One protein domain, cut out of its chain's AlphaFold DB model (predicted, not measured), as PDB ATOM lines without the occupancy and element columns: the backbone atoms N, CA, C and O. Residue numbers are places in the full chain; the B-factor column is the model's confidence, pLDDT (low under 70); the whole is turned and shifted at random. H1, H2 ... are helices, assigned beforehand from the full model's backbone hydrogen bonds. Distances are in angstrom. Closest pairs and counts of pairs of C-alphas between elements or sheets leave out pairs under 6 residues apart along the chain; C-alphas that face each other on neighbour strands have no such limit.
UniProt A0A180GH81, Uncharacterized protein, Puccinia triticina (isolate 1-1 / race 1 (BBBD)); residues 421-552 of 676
ATOM      1  N   SER A 421     -13.176 -38.952 -49.833       84.06
ATOM      2  CA  SER A 421     -14.259 -38.069 -50.291       84.06
ATOM      3  C   SER A 421     -14.481 -36.872 -49.359       84.06
ATOM      4  O   SER A 421     -14.732 -35.764 -49.826       84.06
ATOM      5  N   MET A 422     -14.349 -37.064 -48.042       78.62
ATOM      6  CA  MET A 422     -14.413 -35.966 -47.072       78.62
ATOM      7  C   MET A 422     -13.188 -35.053 -47.164       78.62
ATOM      8  O   MET A 422     -13.354 -33.840 -47.088       78.62
ATOM      9  N   VAL A 423     -11.986 -35.602 -47.381       82.69
ATOM     10  CA  VAL A 423     -10.760 -34.809 -47.605       82.69
ATOM     11  C   VAL A 423     -10.903 -33.949 -48.864       82.69
ATOM     12  O   VAL A 423     -10.636 -32.749 -48.818       82.69
ATOM     13  N   PHE A 424     -11.413 -34.522 -49.963       86.12
ATOM     14  CA  PHE A 424     -11.750 -33.763 -51.169       86.12
ATOM     15  C   PHE A 424     -12.759 -32.650 -50.873       86.12
ATOM     16  O   PHE A 424     -12.532 -31.507 -51.249       86.12
ATOM     17  N   GLU A 425     -13.854 -32.937 -50.163       76.19
ATOM     18  CA  GLU A 425     -14.870 -31.930 -49.843       76.19
ATOM     19  C   GLU A 425     -14.397 -30.864 -48.837       76.19
ATOM     20  O   GLU A 425     -14.889 -29.732 -48.876       76.19
ATOM     21  N   GLN A 426     -13.428 -31.173 -47.974       74.50
ATOM     22  CA  GLN A 426     -12.744 -30.200 -47.118       74.50
ATOM     23  C   GLN A 426     -11.831 -29.281 -47.946       74.50
ATOM     24  O   GLN A 426     -11.925 -28.064 -47.806       74.50
ATOM     25  N   LEU A 427     -11.029 -29.831 -48.866       76.56
ATOM     26  CA  LEU A 427     -10.166 -29.066 -49.782       76.56
ATOM     27  C   LEU A 427     -10.975 -28.213 -50.772       76.56
ATOM     28  O   LEU A 427     -10.747 -27.012 -50.914       76.56
ATOM     29  N   ARG A 428     -11.975 -28.815 -51.422       75.75
ATOM     30  CA  ARG A 428     -12.933 -28.154 -52.318       75.75
ATOM     31  C   ARG A 428     -13.803 -27.148 -51.578       75.75
ATOM     32  O   ARG A 428     -14.330 -26.227 -52.203       75.75
ATOM     33  N   GLY A 429     -13.942 -27.279 -50.262       58.97
ATOM     34  CA  GLY A 429     -14.577 -26.279 -49.423       58.97
ATOM     35  C   GLY A 429     -14.010 -24.888 -49.703       58.97
ATOM     36  O   GLY A 429     -12.801 -24.664 -49.734       58.97
ATOM     37  N   LEU A 430     -14.899 -23.926 -49.927       53.22
ATOM     38  CA  LEU A 430     -14.679 -22.650 -49.268       53.22
ATOM     39  C   LEU A 430     -14.988 -22.913 -47.782       53.22
ATOM     40  O   LEU A 430     -15.978 -23.607 -47.514       53.22
ATOM     41  N   PRO A 431     -14.254 -22.346 -46.812       51.00
ATOM     42  CA  PRO A 431     -14.966 -21.884 -45.630       51.00
ATOM     43  C   PRO A 431     -16.068 -20.963 -46.171       51.00
ATOM     44  O   PRO A 431     -15.736 -20.041 -46.921       51.00
ATOM     45  N   GLU A 432     -17.352 -21.251 -45.893       54.41
ATOM     46  CA  GLU A 432     -18.489 -20.416 -46.340       54.41
ATOM     47  C   GLU A 432     -18.113 -18.939 -46.194       54.41
ATOM     48  O   GLU A 432     -17.380 -18.624 -45.264       54.41
ATOM     49  N   GLU A 433     -18.584 -18.012 -47.033       55.19
ATOM     50  CA  GLU A 433     -18.073 -16.621 -47.013       55.19
ATOM     51  C   GLU A 433     -18.013 -16.020 -45.594       55.19
ATOM     52  O   GLU A 433     -17.056 -15.349 -45.233       55.19
ATOM     53  N   ARG A 434     -18.968 -16.397 -44.737       54.50
ATOM     54  CA  ARG A 434     -19.026 -16.112 -43.294       54.50
ATOM     55  C   ARG A 434     -17.881 -16.711 -42.466       54.50
ATOM     56  O   ARG A 434     -17.344 -16.049 -41.588       54.50
ATOM     57  N   ILE A 435     -17.525 -17.967 -42.710       55.84
ATOM     58  CA  ILE A 435     -16.373 -18.655 -42.115       55.84
ATOM     59  C   ILE A 435     -15.061 -18.069 -42.663       55.84
ATOM     60  O   ILE A 435     -14.128 -17.919 -41.884       55.84
ATOM     61  N   ARG A 436     -14.983 -17.658 -43.943       66.75
ATOM     62  CA  ARG A 436     -13.806 -16.938 -44.479       66.75
ATOM     63  C   ARG A 436     -13.609 -15.602 -43.765       66.75
ATOM     64  O   ARG A 436     -12.528 -15.349 -43.251       66.75
ATOM     65  N   LEU A 437     -14.670 -14.797 -43.669       66.25
ATOM     66  CA  LEU A 437     -14.667 -13.530 -42.933       66.25
ATOM     67  C   LEU A 437     -14.261 -13.727 -41.464       66.25
ATOM     68  O   LEU A 437     -13.447 -12.965 -40.955       66.25
ATOM     69  N   ARG A 438     -14.784 -14.764 -40.790       64.56
ATOM     70  CA  ARG A 438     -14.397 -15.122 -39.410       64.56
ATOM     71  C   ARG A 438     -12.932 -15.529 -39.306       64.56
ATOM     72  O   ARG A 438     -12.239 -14.998 -38.455       64.56
ATOM     73  N   SER A 439     -12.454 -16.407 -40.186       62.25
ATOM     74  CA  SER A 439     -11.062 -16.864 -40.172       62.25
ATOM     75  C   SER A 439     -10.090 -15.710 -40.398       62.25
ATOM     76  O   SER A 439      -9.130 -15.601 -39.651       62.25
ATOM     77  N   ALA A 440     -10.359 -14.823 -41.361       70.56
ATOM     78  CA  ALA A 440      -9.550 -13.625 -41.565       70.56
ATOM     79  C   ALA A 440      -9.595 -12.712 -40.324       70.56
ATOM     80  O   ALA A 440      -8.567 -12.228 -39.866       70.56
ATOM     81  N   PHE A 441     -10.776 -12.502 -39.731       77.50
ATOM     82  CA  PHE A 441     -10.930 -11.686 -38.519       77.50
ATOM     83  C   PHE A 441     -10.162 -12.266 -37.318       77.50
ATOM     84  O   PHE A 441      -9.530 -11.521 -36.574       77.50
ATOM     85  N   ASP A 442     -10.152 -13.590 -37.155       71.12
ATOM     86  CA  ASP A 442      -9.408 -14.273 -36.093       71.12
ATOM     87  C   ASP A 442      -7.886 -14.265 -36.367       71.12
ATOM     88  O   ASP A 442      -7.100 -13.975 -35.460       71.12
ATOM     89  N   ASN A 443      -7.460 -14.496 -37.617       66.44
ATOM     90  CA  ASN A 443      -6.057 -14.433 -38.056       66.44
ATOM     91  C   ASN A 443      -5.446 -13.041 -37.818       66.44
ATOM     92  O   ASN A 443      -4.325 -12.918 -37.324       66.44
ATOM     93  N   HIS A 444      -6.213 -11.987 -38.105       75.25
ATOM     94  CA  HIS A 444      -5.810 -10.591 -37.913       75.25
ATOM     95  C   HIS A 444      -6.152 -10.043 -36.519       75.25
ATOM     96  O   HIS A 444      -6.021  -8.847 -36.281       75.25
ATOM     97  N   SER A 445      -6.518 -10.886 -35.549       74.31
ATOM     98  CA  SER A 445      -6.870 -10.463 -34.179       74.31
ATOM     99  C   SER A 445      -5.841  -9.533 -33.512       74.31
ATOM    100  O   SER A 445      -6.232  -8.608 -32.802       74.31
ATOM    101  N   ASN A 446      -4.543  -9.695 -33.797       71.75
ATOM    102  CA  ASN A 446      -3.478  -8.800 -33.315       71.75
ATOM    103  C   ASN A 446      -3.507  -7.392 -33.953       71.75
ATOM    104  O   ASN A 446      -3.125  -6.422 -33.302       71.75
ATOM    105  N   LEU A 447      -3.960  -7.271 -35.206       78.25
ATOM    106  CA  LEU A 447      -4.212  -5.995 -35.893       78.25
ATOM    107  C   LEU A 447      -5.500  -5.330 -35.379       78.25
ATOM    108  O   LEU A 447      -5.589  -4.108 -35.342       78.25
ATOM    109  N   LEU A 448      -6.480  -6.138 -34.963       74.88
ATOM    110  CA  LEU A 448      -7.794  -5.685 -34.494       74.88
ATOM    111  C   LEU A 448      -7.837  -5.340 -32.996       74.88
ATOM    112  O   LEU A 448      -8.733  -4.619 -32.564       74.88
ATOM    113  N   ALA A 449      -6.895  -5.846 -32.198       76.00
ATOM    114  CA  ALA A 449      -6.787  -5.571 -30.764       76.00
ATOM    115  C   ALA A 449      -6.636  -4.076 -30.384       76.00
ATOM    116  O   ALA A 449      -7.230  -3.691 -29.378       76.00
ATOM    117  N   PRO A 450      -5.890  -3.225 -31.126       77.25
ATOM    118  CA  PRO A 450      -5.788  -1.788 -30.837       77.25
ATOM    119  C   PRO A 450      -6.904  -0.912 -31.445       77.25
ATOM    120  O   PRO A 450      -6.855   0.303 -31.262       77.25
ATOM    121  N   LEU A 451      -7.876  -1.474 -32.178       79.69
ATOM    122  CA  LEU A 451      -9.006  -0.706 -32.729       79.69
ATOM    123  C   LEU A 451      -9.974  -0.241 -31.633       79.69
ATOM    124  O   LEU A 451     -10.029  -0.826 -30.548       79.69
ATOM    125  N   GLN A 452     -10.799   0.767 -31.929       82.56
ATOM    126  CA  GLN A 452     -11.874   1.144 -31.014       82.56
ATOM    127  C   GLN A 452     -12.914   0.019 -30.920       82.56
ATOM    128  O   GLN A 452     -13.219  -0.672 -31.897       82.56
ATOM    129  N   GLU A 453     -13.498  -0.173 -29.736       79.06
ATOM    130  CA  GLU A 453     -14.432  -1.281 -29.490       79.06
ATOM    131  C   GLU A 453     -15.677  -1.207 -30.398       79.06
ATOM    132  O   GLU A 453     -16.203  -2.235 -30.822       79.06
ATOM    133  N   GLU A 454     -16.107  -0.002 -30.778       79.56
ATOM    134  CA  GLU A 454     -17.192   0.225 -31.738       79.56
ATOM    135  C   GLU A 454     -16.843  -0.249 -33.159       79.56
ATOM    136  O   GLU A 454     -17.658  -0.914 -33.805       79.56
ATOM    137  N   GLU A 455     -15.621   0.021 -33.630       82.75
ATOM    138  CA  GLU A 455     -15.099  -0.439 -34.924       82.75
ATOM    139  C   GLU A 455     -14.984  -1.968 -34.953       82.75
ATOM    140  O   GLU A 455     -15.477  -2.633 -35.871       82.75
ATOM    141  N   ARG A 456     -14.404  -2.536 -33.888       80.75
ATOM    142  CA  ARG A 456     -14.232  -3.979 -33.706       80.75
ATOM    143  C   ARG A 456     -15.580  -4.702 -33.681       80.75
ATOM    144  O   ARG A 456     -15.753  -5.708 -34.371       80.75
ATOM    145  N   GLN A 457     -16.568  -4.162 -32.965       80.38
ATOM    146  CA  GLN A 457     -17.935  -4.687 -32.973       80.38
ATOM    147  C   GLN A 457     -18.649  -4.501 -34.317       80.38
ATOM    148  O   GLN A 457     -19.486  -5.335 -34.666       80.38
ATOM    149  N   SER A 458     -18.363  -3.432 -35.064       83.75
ATOM    150  CA  SER A 458     -18.925  -3.206 -36.402       83.75
ATOM    151  C   SER A 458     -18.469  -4.299 -37.372       83.75
ATOM    152  O   SER A 458     -19.309  -4.990 -37.958       83.75
ATOM    153  N   LEU A 459     -17.157  -4.562 -37.434       84.31
ATOM    154  CA  LEU A 459     -16.592  -5.694 -38.178       84.31
ATOM    155  C   LEU A 459     -17.186  -7.030 -37.708       84.31
ATOM    156  O   LEU A 459     -17.652  -7.814 -38.534       84.31
ATOM    157  N   GLN A 460     -17.245  -7.273 -36.392       79.69
ATOM    158  CA  GLN A 460     -17.745  -8.532 -35.830       79.69
ATOM    159  C   GLN A 460     -19.224  -8.798 -36.179       79.69
ATOM    160  O   GLN A 460     -19.598  -9.927 -36.508       79.69
ATOM    161  N   LYS A 461     -20.072  -7.760 -36.174       81.25
ATOM    162  CA  LYS A 461     -21.478  -7.835 -36.621       81.25
ATOM    163  C   LYS A 461     -21.583  -8.055 -38.138       81.25
ATOM    164  O   LYS A 461     -22.537  -8.684 -38.600       81.25
ATOM    165  N   ALA A 462     -20.604  -7.583 -38.908       82.50
ATOM    166  CA  ALA A 462     -20.556  -7.710 -40.361       82.50
ATOM    167  C   ALA A 462     -20.026  -9.067 -40.877       82.50
ATOM    168  O   ALA A 462     -20.235  -9.378 -42.046       82.50
ATOM    169  N   LEU A 463     -19.462  -9.937 -40.022       74.69
ATOM    170  CA  LEU A 463     -18.938 -11.285 -40.357       74.69
ATOM    171  C   LEU A 463     -19.933 -12.260 -41.032       74.69
ATOM    172  O   LEU A 463     -19.590 -13.403 -41.324       74.69
ATOM    173  N   SER A 464     -21.185 -11.854 -41.244       65.56
ATOM    174  CA  SER A 464     -22.222 -12.648 -41.917       65.56
ATOM    175  C   SER A 464     -22.529 -12.194 -43.355       65.56
ATOM    176  O   SER A 464     -23.379 -12.814 -44.004       65.56
ATOM    177  N   ASP A 465     -21.900 -11.113 -43.829       72.69
ATOM    178  CA  ASP A 465     -22.234 -10.402 -45.070       72.69
ATOM    179  C   ASP A 465     -20.985  -9.679 -45.638       72.69
ATOM    180  O   ASP A 465     -20.564  -8.665 -45.071       72.69
ATOM    181  N   PRO A 466     -20.385 -10.162 -46.748       72.44
ATOM    182  CA  PRO A 466     -19.154  -9.590 -47.303       72.44
ATOM    183  C   PRO A 466     -19.256  -8.114 -47.694       72.44
ATOM    184  O   PRO A 466     -18.287  -7.375 -47.533       72.44
ATOM    185  N   ALA A 467     -20.420  -7.656 -48.167       76.94
ATOM    186  CA  ALA A 467     -20.603  -6.265 -48.580       76.94
ATOM    187  C   ALA A 467     -20.623  -5.328 -47.363       76.94
ATOM    188  O   ALA A 467     -19.996  -4.268 -47.378       76.94
ATOM    189  N   LYS A 468     -21.285  -5.744 -46.274       82.94
ATOM    190  CA  LYS A 468     -21.241  -5.008 -45.000       82.94
ATOM    191  C   LYS A 468     -19.851  -5.035 -44.375       82.94
ATOM    192  O   LYS A 468     -19.437  -4.028 -43.809       82.94
ATOM    193  N   PHE A 469     -19.132  -6.150 -44.492       85.50
ATOM    194  CA  PHE A 469     -17.782  -6.277 -43.947       85.50
ATOM    195  C   PHE A 469     -16.787  -5.376 -44.684       85.50
ATOM    196  O   PHE A 469     -16.081  -4.605 -44.041       85.50
ATOM    197  N   ALA A 470     -16.802  -5.385 -46.020       84.00
ATOM    198  CA  ALA A 470     -16.000  -4.473 -46.835       84.00
ATOM    199  C   ALA A 470     -16.319  -2.995 -46.537       84.00
ATOM    200  O   ALA A 470     -15.408  -2.170 -46.478       84.00
ATOM    201  N   GLY A 471     -17.597  -2.665 -46.307       85.38
ATOM    202  CA  GLY A 471     -18.025  -1.325 -45.899       85.38
ATOM    203  C   GLY A 471     -17.496  -0.914 -44.521       85.38
ATOM    204  O   GLY A 471     -16.934   0.169 -44.387       85.38
ATOM    205  N   ALA A 472     -17.612  -1.783 -43.512       86.94
ATOM    206  CA  ALA A 472     -17.062  -1.534 -42.178       86.94
ATOM    207  C   ALA A 472     -15.528  -1.392 -42.204       86.94
ATOM    208  O   ALA A 472     -14.982  -0.501 -41.559       86.94
ATOM    209  N   LEU A 473     -14.841  -2.214 -43.004       88.56
ATOM    210  CA  LEU A 473     -13.389  -2.159 -43.153       88.56
ATOM    211  C   LEU A 473     -12.919  -0.892 -43.888       88.56
ATOM    212  O   LEU A 473     -11.911  -0.316 -43.504       88.56
ATOM    213  N   SER A 474     -13.673  -0.396 -44.879       86.88
ATOM    214  CA  SER A 474     -13.405   0.908 -45.512       86.88
ATOM    215  C   SER A 474     -13.482   2.094 -44.551       86.88
ATOM    216  O   SER A 474     -12.714   3.039 -44.708       86.88
ATOM    217  N   VAL A 475     -14.391   2.065 -43.570       86.56
ATOM    218  CA  VAL A 475     -14.467   3.126 -42.550       86.56
ATOM    219  C   VAL A 475     -13.198   3.119 -41.699       86.56
ATOM    220  O   VAL A 475     -12.575   4.161 -41.533       86.56
ATOM    221  N   ILE A 476     -12.765   1.942 -41.248       86.19
ATOM    222  CA  ILE A 476     -11.550   1.787 -40.434       86.19
ATOM    223  C   ILE A 476     -10.303   2.190 -41.229       86.19
ATOM    224  O   ILE A 476      -9.493   2.966 -40.738       86.19
ATOM    225  N   GLU A 477     -10.168   1.745 -42.483       84.56
ATOM    226  CA  GLU A 477      -9.071   2.161 -43.372       84.56
ATOM    227  C   GLU A 477      -8.984   3.683 -43.547       84.56
ATOM    228  O   GLU A 477      -7.881   4.213 -43.650       84.56
ATOM    229  N   SER A 478     -10.120   4.394 -43.541       83.56
ATOM    230  CA  SER A 478     -10.149   5.858 -43.679       83.56
ATOM    231  C   SER A 478      -9.600   6.621 -42.466       83.56
ATOM    232  O   SER A 478      -9.334   7.816 -42.575       83.56
ATOM    233  N   HIS A 479      -9.390   5.945 -41.331       83.50
ATOM    234  CA  HIS A 479      -8.755   6.512 -40.138       83.50
ATOM    235  C   HIS A 479      -7.217   6.404 -40.149       83.50
ATOM    236  O   HIS A 479      -6.567   6.921 -39.241       83.50
ATOM    237  N   TYR A 480      -6.618   5.754 -41.159       82.44
ATOM    238  CA  TYR A 480      -5.169   5.560 -41.269       82.44
ATOM    239  C   TYR A 480      -4.588   6.244 -42.507       82.44
ATOM    240  O   TYR A 480      -5.120   6.132 -43.611       82.44
ATOM    241  N   GLU A 481      -3.428   6.883 -42.339       81.62
ATOM    242  CA  GLU A 481      -2.708   7.513 -43.448       81.62
ATOM    243  C   GLU A 481      -2.324   6.486 -44.537       81.62
ATOM    244  O   GLU A 481      -1.782   5.416 -44.204       81.62
ATOM    245  N   PRO A 482      -2.560   6.783 -45.832       76.12
ATOM    246  CA  PRO A 482      -2.207   5.896 -46.937       76.12
ATOM    247  C   PRO A 482      -0.709   5.568 -46.964       76.12
ATOM    248  O   PRO A 482       0.133   6.459 -46.998       76.12
ATOM    249  N   GLY A 483      -0.372   4.275 -46.989       71.44
ATOM    250  CA  GLY A 483       1.027   3.815 -46.991       71.44
ATOM    251  C   GLY A 483       1.681   3.750 -45.606       71.44
ATOM    252  O   GLY A 483       2.872   3.476 -45.500       71.44
ATOM    253  N   SER A 484       0.921   3.962 -44.526       80.38
ATOM    254  CA  SER A 484       1.353   3.554 -43.186       80.38
ATOM    255  C   SER A 484       1.354   2.023 -43.045       80.38
ATOM    256  O   SER A 484       0.511   1.335 -43.621       80.38
ATOM    257  N   THR A 485       2.222   1.478 -42.189       78.31
ATOM    258  CA  THR A 485       2.278   0.031 -41.879       78.31
ATOM    259  C   THR A 485       0.984  -0.533 -41.276       78.31
ATOM    260  O   THR A 485       0.800  -1.748 -41.257       78.31
ATOM    261  N   ALA A 486       0.082   0.318 -40.777       76.12
ATOM    262  CA  ALA A 486      -1.268  -0.075 -40.378       76.12
ATOM    263  C   ALA A 486      -2.221  -0.151 -41.586       76.12
ATOM    264  O   ALA A 486      -2.957  -1.127 -41.717       76.12
ATOM    265  N   SER A 487      -2.156   0.825 -42.502       79.06
ATOM    266  CA  SER A 487      -2.911   0.828 -43.765       79.06
ATOM    267  C   SER A 487      -2.552  -0.369 -44.657       79.06
ATOM    268  O   SER A 487      -3.439  -0.987 -45.237       79.06
ATOM    269  N   GLU A 488      -1.273  -0.752 -44.722       77.12
ATOM    270  CA  GLU A 488      -0.826  -1.943 -45.463       77.12
ATOM    271  C   GLU A 488      -1.403  -3.236 -44.869       77.12
ATOM    272  O   GLU A 488      -2.060  -3.992 -45.577       77.12
ATOM    273  N   LYS A 489      -1.294  -3.436 -43.549       78.56
ATOM    274  CA  LYS A 489      -1.870  -4.615 -42.878       78.56
ATOM    275  C   LYS A 489      -3.396  -4.691 -42.988       78.56
ATOM    276  O   LYS A 489      -3.949  -5.785 -43.067       78.56
ATOM    277  N   LEU A 490      -4.090  -3.547 -43.012       82.56
ATOM    278  CA  LEU A 490      -5.534  -3.501 -43.264       82.56
ATOM    279  C   LEU A 490      -5.880  -3.893 -44.709       82.56
ATOM    280  O   LEU A 490      -6.879  -4.581 -44.912       82.56
ATOM    281  N   LYS A 491      -5.042  -3.548 -45.698       79.38
ATOM    282  CA  LYS A 491      -5.189  -4.041 -47.078       79.38
ATOM    283  C   LYS A 491      -4.938  -5.545 -47.183       79.38
ATOM    284  O   LYS A 491      -5.719  -6.219 -47.846       79.38
ATOM    285  N   ASP A 492      -3.930  -6.080 -46.498       75.69
ATOM    286  CA  ASP A 492      -3.682  -7.529 -46.461       75.69
ATOM    287  C   ASP A 492      -4.895  -8.275 -45.875       75.69
ATOM    288  O   ASP A 492      -5.414  -9.219 -46.474       75.69
ATOM    289  N   PHE A 493      -5.427  -7.776 -44.753       81.75
ATOM    290  CA  PHE A 493      -6.662  -8.268 -44.140       81.75
ATOM    291  C   PHE A 493      -7.874  -8.160 -45.083       81.75
ATOM    292  O   PHE A 493      -8.678  -9.093 -45.176       81.75
ATOM    293  N   ARG A 494      -8.000  -7.051 -45.826       83.06
ATOM    294  CA  ARG A 494      -9.048  -6.855 -46.838       83.06
ATOM    295  C   ARG A 494      -8.951  -7.885 -47.957       83.06
ATOM    296  O   ARG A 494      -9.978  -8.443 -48.338       83.06
ATOM    297  N   ASN A 495      -7.752  -8.141 -48.469       75.00
ATOM    298  CA  ASN A 495      -7.529  -9.086 -49.557       75.00
ATOM    299  C   ASN A 495      -7.862 -10.516 -49.106       75.00
ATOM    300  O   ASN A 495      -8.681 -11.177 -49.745       75.00
ATOM    301  N   GLU A 496      -7.379 -10.942 -47.933       71.06
ATOM    302  CA  GLU A 496      -7.712 -12.248 -47.339       71.06
ATOM    303  C   GLU A 496      -9.231 -12.431 -47.108       71.06
ATOM    304  O   GLU A 496      -9.799 -13.495 -47.376       71.06
ATOM    305  N   ALA A 497      -9.920 -11.385 -46.639       72.81
ATOM    306  CA  ALA A 497     -11.345 -11.437 -46.313       72.81
ATOM    307  C   ALA A 497     -12.275 -11.326 -47.543       72.81
ATOM    308  O   ALA A 497     -13.286 -12.040 -47.631       72.81
ATOM    309  N   ILE A 498     -11.969 -10.428 -48.485       72.88
ATOM    310  CA  ILE A 498     -12.871  -9.991 -49.566       72.88
ATOM    311  C   ILE A 498     -12.444 -10.497 -50.950       72.88
ATOM    312  O   ILE A 498     -13.328 -10.837 -51.737       72.88
ATOM    313  N   TYR A 499     -11.143 -10.604 -51.237       68.94
ATOM    314  CA  TYR A 499     -10.599 -10.875 -52.576       68.94
ATOM    315  C   TYR A 499      -9.786 -12.193 -52.619       68.94
ATOM    316  O   TYR A 499      -8.572 -12.180 -52.802       68.94
ATOM    317  N   PRO A 500     -10.438 -13.368 -52.492       57.84
ATOM    318  CA  PRO A 500      -9.781 -14.678 -52.352       57.84
ATOM    319  C   PRO A 500      -9.103 -15.214 -53.634       57.84
ATOM    320  O   PRO A 500      -8.743 -16.395 -53.684       57.84
ATOM    321  N   ASP A 501      -8.999 -14.389 -54.677       54.50
ATOM    322  CA  ASP A 501      -8.413 -14.737 -55.973       54.50
ATOM    323  C   ASP A 501      -6.919 -14.391 -56.070       54.50
ATOM    324  O   ASP A 501      -6.264 -14.819 -57.022       54.50
ATOM    325  N   ASP A 502      -6.357 -13.714 -55.065       59.75
ATOM    326  CA  ASP A 502      -4.906 -13.614 -54.901       59.75
ATOM    327  C   ASP A 502      -4.272 -15.005 -54.703       59.75
ATOM    328  O   ASP A 502      -4.899 -15.961 -54.225       59.75
ATOM    329  N   ASN A 503      -2.998 -15.138 -55.077       64.81
ATOM    330  CA  ASN A 503      -2.243 -16.362 -54.826       64.81
ATOM    331  C   ASN A 503      -1.921 -16.456 -53.328       64.81
ATOM    332  O   ASN A 503      -1.038 -15.768 -52.824       64.81
ATOM    333  N   VAL A 504      -2.657 -17.311 -52.616       64.12
ATOM    334  CA  VAL A 504      -2.511 -17.506 -51.168       64.12
ATOM    335  C   VAL A 504      -2.134 -18.958 -50.882       64.12
ATOM    336  O   VAL A 504      -2.710 -19.888 -51.460       64.12
ATOM    337  N   GLY A 505      -1.144 -19.152 -50.007       61.09
ATOM    338  CA  GLY A 505      -0.776 -20.468 -49.489       61.09
ATOM    339  C   GLY A 505      -1.886 -21.046 -48.606       61.09
ATOM    340  O   GLY A 505      -2.641 -20.311 -47.973       61.09
ATOM    341  N   ARG A 506      -2.036 -22.370 -48.566       69.75
ATOM    342  CA  ARG A 506      -3.142 -23.051 -47.877       69.75
ATOM    343  C   ARG A 506      -2.599 -23.961 -46.769       69.75
ATOM    344  O   ARG A 506      -2.379 -25.141 -47.035       69.75
ATOM    345  N   PRO A 507      -2.479 -23.479 -45.513       64.88
ATOM    346  CA  PRO A 507      -1.927 -24.256 -44.394       64.88
ATOM    347  C   PRO A 507      -2.632 -25.595 -44.125       64.88
ATOM    348  O   PRO A 507      -2.034 -26.530 -43.599       64.88
ATOM    349  N   PHE A 508      -3.903 -25.733 -44.518       70.00
ATOM    350  CA  PHE A 508      -4.606 -27.017 -44.450       70.00
ATOM    351  C   PHE A 508      -3.999 -28.082 -45.386       70.00
ATOM    352  O   PHE A 508      -3.937 -29.246 -45.007       70.00
ATOM    353  N   VAL A 509      -3.489 -27.701 -46.564       77.69
ATOM    354  CA  VAL A 509      -2.778 -28.615 -47.480       77.69
ATOM    355  C   VAL A 509      -1.474 -29.091 -46.833       77.69
ATOM    356  O   VAL A 509      -1.215 -30.290 -46.792       77.69
ATOM    357  N   GLU A 510      -0.707 -28.176 -46.232       72.12
ATOM    358  CA  GLU A 510       0.495 -28.517 -45.453       72.12
ATOM    359  C   GLU A 510       0.168 -29.440 -44.273       72.12
ATOM    360  O   GLU A 510       0.883 -30.408 -44.038       72.12
ATOM    361  N   THR A 511      -0.948 -29.203 -43.576       75.06
ATOM    362  CA  THR A 511      -1.405 -30.051 -42.463       75.06
ATOM    363  C   THR A 511      -1.711 -31.475 -42.937       75.06
ATOM    364  O   THR A 511      -1.278 -32.438 -42.305       75.06
ATOM    365  N   LEU A 512      -2.404 -31.636 -44.071       80.69
ATOM    366  CA  LEU A 512      -2.664 -32.954 -44.661       80.69
ATOM    367  C   LEU A 512      -1.369 -33.656 -45.097       80.69
ATOM    368  O   LEU A 512      -1.270 -34.875 -44.960       80.69
ATOM    369  N   HIS A 513      -0.376 -32.912 -45.593       86.56
ATOM    370  CA  HIS A 513       0.925 -33.474 -45.963       86.56
ATOM    371  C   HIS A 513       1.741 -33.895 -44.729       86.56
ATOM    372  O   HIS A 513       2.261 -35.005 -44.687       86.56
ATOM    373  N   GLN A 514       1.770 -33.076 -43.672       79.81
ATOM    374  CA  GLN A 514       2.404 -33.411 -42.387       79.81
ATOM    375  C   GLN A 514       1.753 -34.632 -41.712       79.81
ATOM    376  O   GLN A 514       2.432 -35.417 -41.054       79.81
ATOM    377  N   GLN A 515       0.445 -34.829 -41.905       78.62
ATOM    378  CA  GLN A 515      -0.286 -36.034 -41.486       78.62
ATOM    379  C   GLN A 515      -0.064 -37.242 -42.422       78.62
ATOM    380  O   GLN A 515      -0.554 -38.339 -42.147       78.62
ATOM    381  N   GLY A 516       0.649 -37.057 -43.537       84.44
ATOM    382  CA  GLY A 516       0.875 -38.066 -44.571       84.44
ATOM    383  C   GLY A 516      -0.392 -38.493 -45.316       84.44
ATOM    384  O   GLY A 516      -0.401 -39.577 -45.890       84.44
ATOM    385  N   ILE A 517      -1.472 -37.705 -45.259       87.00
ATOM    386  CA  ILE A 517      -2.758 -37.978 -45.930       87.00
ATOM    387  C   ILE A 517      -2.660 -37.705 -47.435       87.00
ATOM    388  O   ILE A 517      -3.251 -38.425 -48.237       87.00
ATOM    389  N   ILE A 518      -1.910 -36.670 -47.811       89.94
ATOM    390  CA  ILE A 518      -1.510 -36.389 -49.193       89.94
ATOM    391  C   ILE A 518       0.007 -36.559 -49.313       89.94
ATOM    392  O   ILE A 518       0.716 -36.433 -48.316       89.94
ATOM    393  N   ASP A 519       0.504 -36.839 -50.518       90.12
ATOM    394  CA  ASP A 519       1.945 -36.887 -50.784       90.12
ATOM    395  C   ASP A 519       2.517 -35.492 -51.118       90.12
ATOM    396  O   ASP A 519       1.779 -34.530 -51.347       90.12
ATOM    397  N   GLU A 520       3.847 -35.390 -51.165       90.88
ATOM    398  CA  GLU A 520       4.579 -34.172 -51.555       90.88
ATOM    399  C   GLU A 520       4.164 -33.662 -52.951       90.88
ATOM    400  O   GLU A 520       4.164 -32.457 -53.201       90.88
ATOM    401  N   THR A 521       3.769 -34.556 -53.864       92.81
ATOM    402  CA  THR A 521       3.345 -34.206 -55.230       92.81
ATOM    403  C   THR A 521       2.025 -33.435 -55.207       92.81
ATOM    404  O   THR A 521       1.949 -32.319 -55.714       92.81
ATOM    405  N   ILE A 522       1.006 -33.987 -54.542       91.81
ATOM    406  CA  ILE A 522      -0.295 -33.352 -54.315       91.81
ATOM    407  C   ILE A 522      -0.110 -32.075 -53.486       91.81
ATOM    408  O   ILE A 522      -0.752 -31.065 -53.767       91.81
ATOM    409  N   CYS A 523       0.791 -32.078 -52.495       89.50
ATOM    410  CA  CYS A 523       1.094 -30.887 -51.705       89.50
ATOM    411  C   CYS A 523       1.634 -29.745 -52.583       89.50
ATOM    412  O   CYS A 523       1.143 -28.624 -52.478       89.50
ATOM    413  N   ARG A 524       2.581 -30.017 -53.491       91.00
ATOM    414  CA  ARG A 524       3.127 -29.014 -54.427       91.00
ATOM    415  C   ARG A 524       2.124 -28.557 -55.482       91.00
ATOM    416  O   ARG A 524       2.138 -27.387 -55.844       91.00
ATOM    417  N   GLU A 525       1.268 -29.450 -55.972       92.31
ATOM    418  CA  GLU A 525       0.209 -29.108 -56.932       92.31
ATOM    419  C   GLU A 525      -0.869 -28.206 -56.311       92.31
ATOM    420  O   GLU A 525      -1.369 -27.300 -56.973       92.31
ATOM    421  N   LEU A 526      -1.221 -28.436 -55.042       86.44
ATOM    422  CA  LEU A 526      -2.275 -27.702 -54.334       86.44
ATOM    423  C   LEU A 526      -1.769 -26.491 -53.534       86.44
ATOM    424  O   LEU A 526      -2.563 -25.612 -53.193       86.44
ATOM    425  N   ASN A 527      -0.479 -26.446 -53.208       83.31
ATOM    426  CA  ASN A 527       0.149 -25.397 -52.409       83.31
ATOM    427  C   ASN A 527       1.621 -25.149 -52.826       83.31
ATOM    428  O   ASN A 527       2.544 -25.401 -52.047       83.31
ATOM    429  N   PRO A 528       1.868 -24.682 -54.065       86.25
ATOM    430  CA  PRO A 528       3.201 -24.311 -54.532       86.25
ATOM    431  C   PRO A 528       3.742 -23.065 -53.800       86.25
ATOM    432  O   PRO A 528       2.963 -22.286 -53.241       86.25
ATOM    433  N   PRO A 529       5.067 -22.810 -53.843       75.44
ATOM    434  CA  PRO A 529       5.657 -21.582 -53.314       75.44
ATOM    435  C   PRO A 529       5.008 -20.333 -53.928       75.44
ATOM    436  O   PRO A 529       4.981 -20.179 -55.147       75.44
ATOM    437  N   GLY A 530       4.485 -19.445 -53.079       67.69
ATOM    438  CA  GLY A 530       3.712 -18.270 -53.498       67.69
ATOM    439  C   GLY A 530       2.194 -18.485 -53.587       67.69
ATOM    440  O   GLY A 530       1.475 -17.511 -53.764       67.69
ATOM    441  N   GLY A 531       1.692 -19.711 -53.400       73.00
ATOM    442  CA  GLY A 531       0.260 -20.012 -53.316       73.00
ATOM    443  C   GLY A 531      -0.473 -20.108 -54.659       73.00
ATOM    444  O   GLY A 531       0.118 -20.003 -55.732       73.00
ATOM    445  N   LEU A 532      -1.794 -20.319 -54.595       74.12
ATOM    446  CA  LEU A 532      -2.671 -20.403 -55.773       74.12
ATOM    447  C   LEU A 532      -3.979 -19.641 -55.572       74.12
ATOM    448  O   LEU A 532      -4.691 -19.862 -54.581       74.12
ATOM    449  N   SER A 533      -4.343 -18.855 -56.590       73.38
ATOM    450  CA  SER A 533      -5.687 -18.305 -56.761       73.38
ATOM    451  C   SER A 533      -6.744 -19.399 -56.628       73.38
ATOM    452  O   SER A 533      -6.510 -20.579 -56.922       73.38
ATOM    453  N   ARG A 534      -7.944 -19.028 -56.177       72.12
ATOM    454  CA  ARG A 534      -8.997 -20.007 -55.899       72.12
ATOM    455  C   ARG A 534      -9.383 -20.833 -57.131       72.12
ATOM    456  O   ARG A 534      -9.609 -22.036 -56.995       72.12
ATOM    457  N   GLN A 535      -9.429 -20.218 -58.311       75.25
ATOM    458  CA  GLN A 535      -9.725 -20.919 -59.562       75.25
ATOM    459  C   GLN A 535      -8.622 -21.925 -59.925       75.25
ATOM    460  O   GLN A 535      -8.931 -23.077 -60.224       75.25
ATOM    461  N   ASN A 536      -7.348 -21.537 -59.825       82.38
ATOM    462  CA  ASN A 536      -6.227 -22.429 -60.135       82.38
ATOM    463  C   ASN A 536      -6.125 -23.587 -59.135       82.38
ATOM    464  O   ASN A 536      -5.907 -24.723 -59.543       82.38
ATOM    465  N   PHE A 537      -6.378 -23.330 -57.849       84.38
ATOM    466  CA  PHE A 537      -6.467 -24.373 -56.828       84.38
ATOM    467  C   PHE A 537      -7.585 -25.388 -57.119       84.38
ATOM    468  O   PHE A 537      -7.363 -26.590 -57.023       84.38
ATOM    469  N   LEU A 538      -8.787 -24.930 -57.494       82.94
ATOM    470  CA  LEU A 538      -9.893 -25.833 -57.835       82.94
ATOM    471  C   LEU A 538      -9.616 -26.633 -59.116       82.94
ATOM    472  O   LEU A 538      -9.983 -27.803 -59.186       82.94
ATOM    473  N   ASN A 539      -8.936 -26.032 -60.095       86.56
ATOM    474  CA  ASN A 539      -8.493 -26.728 -61.302       86.56
ATOM    475  C   ASN A 539      -7.438 -27.805 -60.983       86.56
ATOM    476  O   ASN A 539      -7.530 -28.906 -61.519       86.56
ATOM    477  N   ALA A 540      -6.482 -27.515 -60.093       89.38
ATOM    478  CA  ALA A 540      -5.463 -28.465 -59.638       89.38
ATOM    479  C   ALA A 540      -6.048 -29.602 -58.777       89.38
ATOM    480  O   ALA A 540      -5.621 -30.747 -58.890       89.38
ATOM    481  N   LEU A 541      -7.063 -29.310 -57.956       88.31
ATOM    482  CA  LEU A 541      -7.785 -30.312 -57.164       88.31
ATOM    483  C   LEU A 541      -8.613 -31.275 -58.033       88.31
ATOM    484  O   LEU A 541      -8.816 -32.427 -57.650       88.31
ATOM    485  N   GLY A 542      -9.076 -30.819 -59.201       90.94
ATOM    486  CA  GLY A 542      -9.756 -31.653 -60.188       90.94
ATOM    487  C   GLY A 542     -11.117 -32.184 -59.724       90.94
ATOM    488  O   GLY A 542     -11.877 -31.508 -59.024       90.94
ATOM    489  N   LYS A 543     -11.458 -33.400 -60.165       92.25
ATOM    490  CA  LYS A 543     -12.705 -34.084 -59.793       92.25
ATOM    491  C   LYS A 543     -12.523 -34.945 -58.545       92.25
ATOM    492  O   LYS A 543     -11.422 -35.406 -58.245       92.25
ATOM    493  N   GLN A 544     -13.633 -35.221 -57.863       89.00
ATOM    494  CA  GLN A 544     -13.640 -36.043 -56.653       89.00
ATOM    495  C   GLN A 544     -13.152 -37.462 -56.945       89.00
ATOM    496  O   GLN A 544     -12.372 -38.025 -56.182       89.00
ATOM    497  N   GLU A 545     -13.596 -38.035 -58.057       91.56
ATOM    498  CA  GLU A 545     -13.297 -39.404 -58.470       91.56
ATOM    499  C   GLU A 545     -11.798 -39.577 -58.744       91.56
ATOM    500  O   GLU A 545     -11.183 -40.526 -58.260       91.56
ATOM    501  N   ASP A 546     -11.188 -38.611 -59.435       93.00
ATOM    502  CA  ASP A 546      -9.765 -38.617 -59.784       93.00
ATOM    503  C   ASP A 546      -8.894 -38.439 -58.525       93.00
ATOM    504  O   ASP A 546      -7.972 -39.223 -58.271       93.00
ATOM    505  N   PHE A 547      -9.228 -37.459 -57.676       93.25
ATOM    506  CA  PHE A 547      -8.509 -37.188 -56.428       93.25
ATOM    507  C   PHE A 547      -8.601 -38.360 -55.437       93.25
ATOM    508  O   PHE A 547      -7.588 -38.793 -54.885       93.25
ATOM    509  N   THR A 548      -9.797 -38.921 -55.231       92.88
ATOM    510  CA  THR A 548      -9.988 -40.067 -54.325       92.88
ATOM    511  C   THR A 548      -9.298 -41.328 -54.839       92.88
ATOM    512  O   THR A 548      -8.673 -42.033 -54.045       92.88
ATOM    513  N   SER A 549      -9.303 -41.569 -56.155       92.44
ATOM    514  CA  SER A 549      -8.549 -42.666 -56.776       92.44
ATOM    515  C   SER A 549      -7.037 -42.513 -56.584       92.44
ATOM    516  O   SER A 549      -6.352 -43.501 -56.307       92.44
ATOM    517  N   ARG A 550      -6.503 -41.284 -56.661       93.56
ATOM    518  CA  ARG A 550      -5.084 -40.997 -56.389       93.56
ATOM    519  C   ARG A 550      -4.719 -41.272 -54.928       93.56
ATOM    520  O   ARG A 550      -3.748 -41.984 -54.683       93.56
ATOM    521  N   LEU A 551      -5.528 -40.810 -53.968       94.19
ATOM    522  CA  LEU A 551      -5.312 -41.103 -52.541       94.19
ATOM    523  C   LEU A 551      -5.357 -42.608 -52.242       94.19
ATOM    524  O   LEU A 551      -4.479 -43.124 -51.553       94.19
ATOM    525  N   MET A 552      -6.331 -43.336 -52.798       93.69
ATOM    526  CA  MET A 552      -6.428 -44.789 -52.621       93.69
ATOM    527  C   MET A 552      -5.272 -45.545 -53.295       93.69
ATOM    528  O   MET A 552      -4.777 -46.527 -52.744       93.69
TER     529      MET A 552
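This is residues 421 to 552 of the 676 residues of an uncharacterized protein of Puccinia triticina (isolate 1-1 / race 1 (BBBD)) (UniProt A0A180GH81). Two helical lobes sit end to end: an up-and-down bundle of four helices, H2, H4, H5 and H6, each running against the one before it, with the short H3 beside H6, and a second lobe where H1, H7, H8 and H9 make a loose ring with H10 at the far end. No helix of one lobe comes within 8 A of a helix of the other; residues 429 to 432 and 499 to 506 join them. The printed part has 132 residues with ten named helices, H1 to H10 in chain order, and no named strand; the class is all helix. It is only just loose, close to compact, with a radius of gyration of the C-alphas of 17.1 A, and elongated, spanning 52 by 27 by 24 A.

Start at H6, residues 485 to 498, the longest helix. It forms a hairpin with H5, residues 466 to 477, at a shallow tilt of 3 degrees; the closest C-alphas, Glu 477 and Ser 487, are 6.3 A apart. With residues 493 to 498 alone H6 touches H2, residues 433 to 443, opposite ways, C-alphas 437 and 497 being 5.2 A apart. H3, residues 445 to 448, only just touches H6, with 3 pairs of C-alphas within 8 A, the closest Leu 447 and Lys 489 at 7.5 A. H4, residues 453 to 462, forms a hairpin with H5, closest at C-alphas 462 and 469, 4.8 A. In the other lobe, H7, residues 507 to 514, and H8, residues 520 to 526, form a hairpin, closest at C-alphas 509 and 523, 6.2 A. H8 and H9, residues 534 to 541, form another, at 36 degrees, only just steep, closest at C-alphas 526 and 537, 5.9 A. H1, residues 421 to 428, touches H9 at C-alphas 428 and 538, 6.7 A, and H10, residues 544 to 552, at C-alphas 421 and 548, 6.2 A. Every O i to N i+4 pair is within hydrogen-bond range in H1, H2, H4, H5 and H7 to H10, and 9 of 10 in H6; H3 is too short for one.

Find C-alpha 421 at (-14.259, -38.069, -50.291), where H1 begins. H6 runs 19.7 A from C-alpha 485 at (2.278, 0.031, -41.879); H5 spans 16.0 A and H2 15.1 A. H10 ends at C-alpha 552, (-6.428, -44.789, -52.621).

The C-alphas farthest apart, Glu 481 and Met 552, are 53.2 A apart. The printed part has no cut and no long link. Look for pLDDT under 70 at residues 429 to 439, 443, 464, 499 to 507 and 530; the mean of the printed part is 78.1.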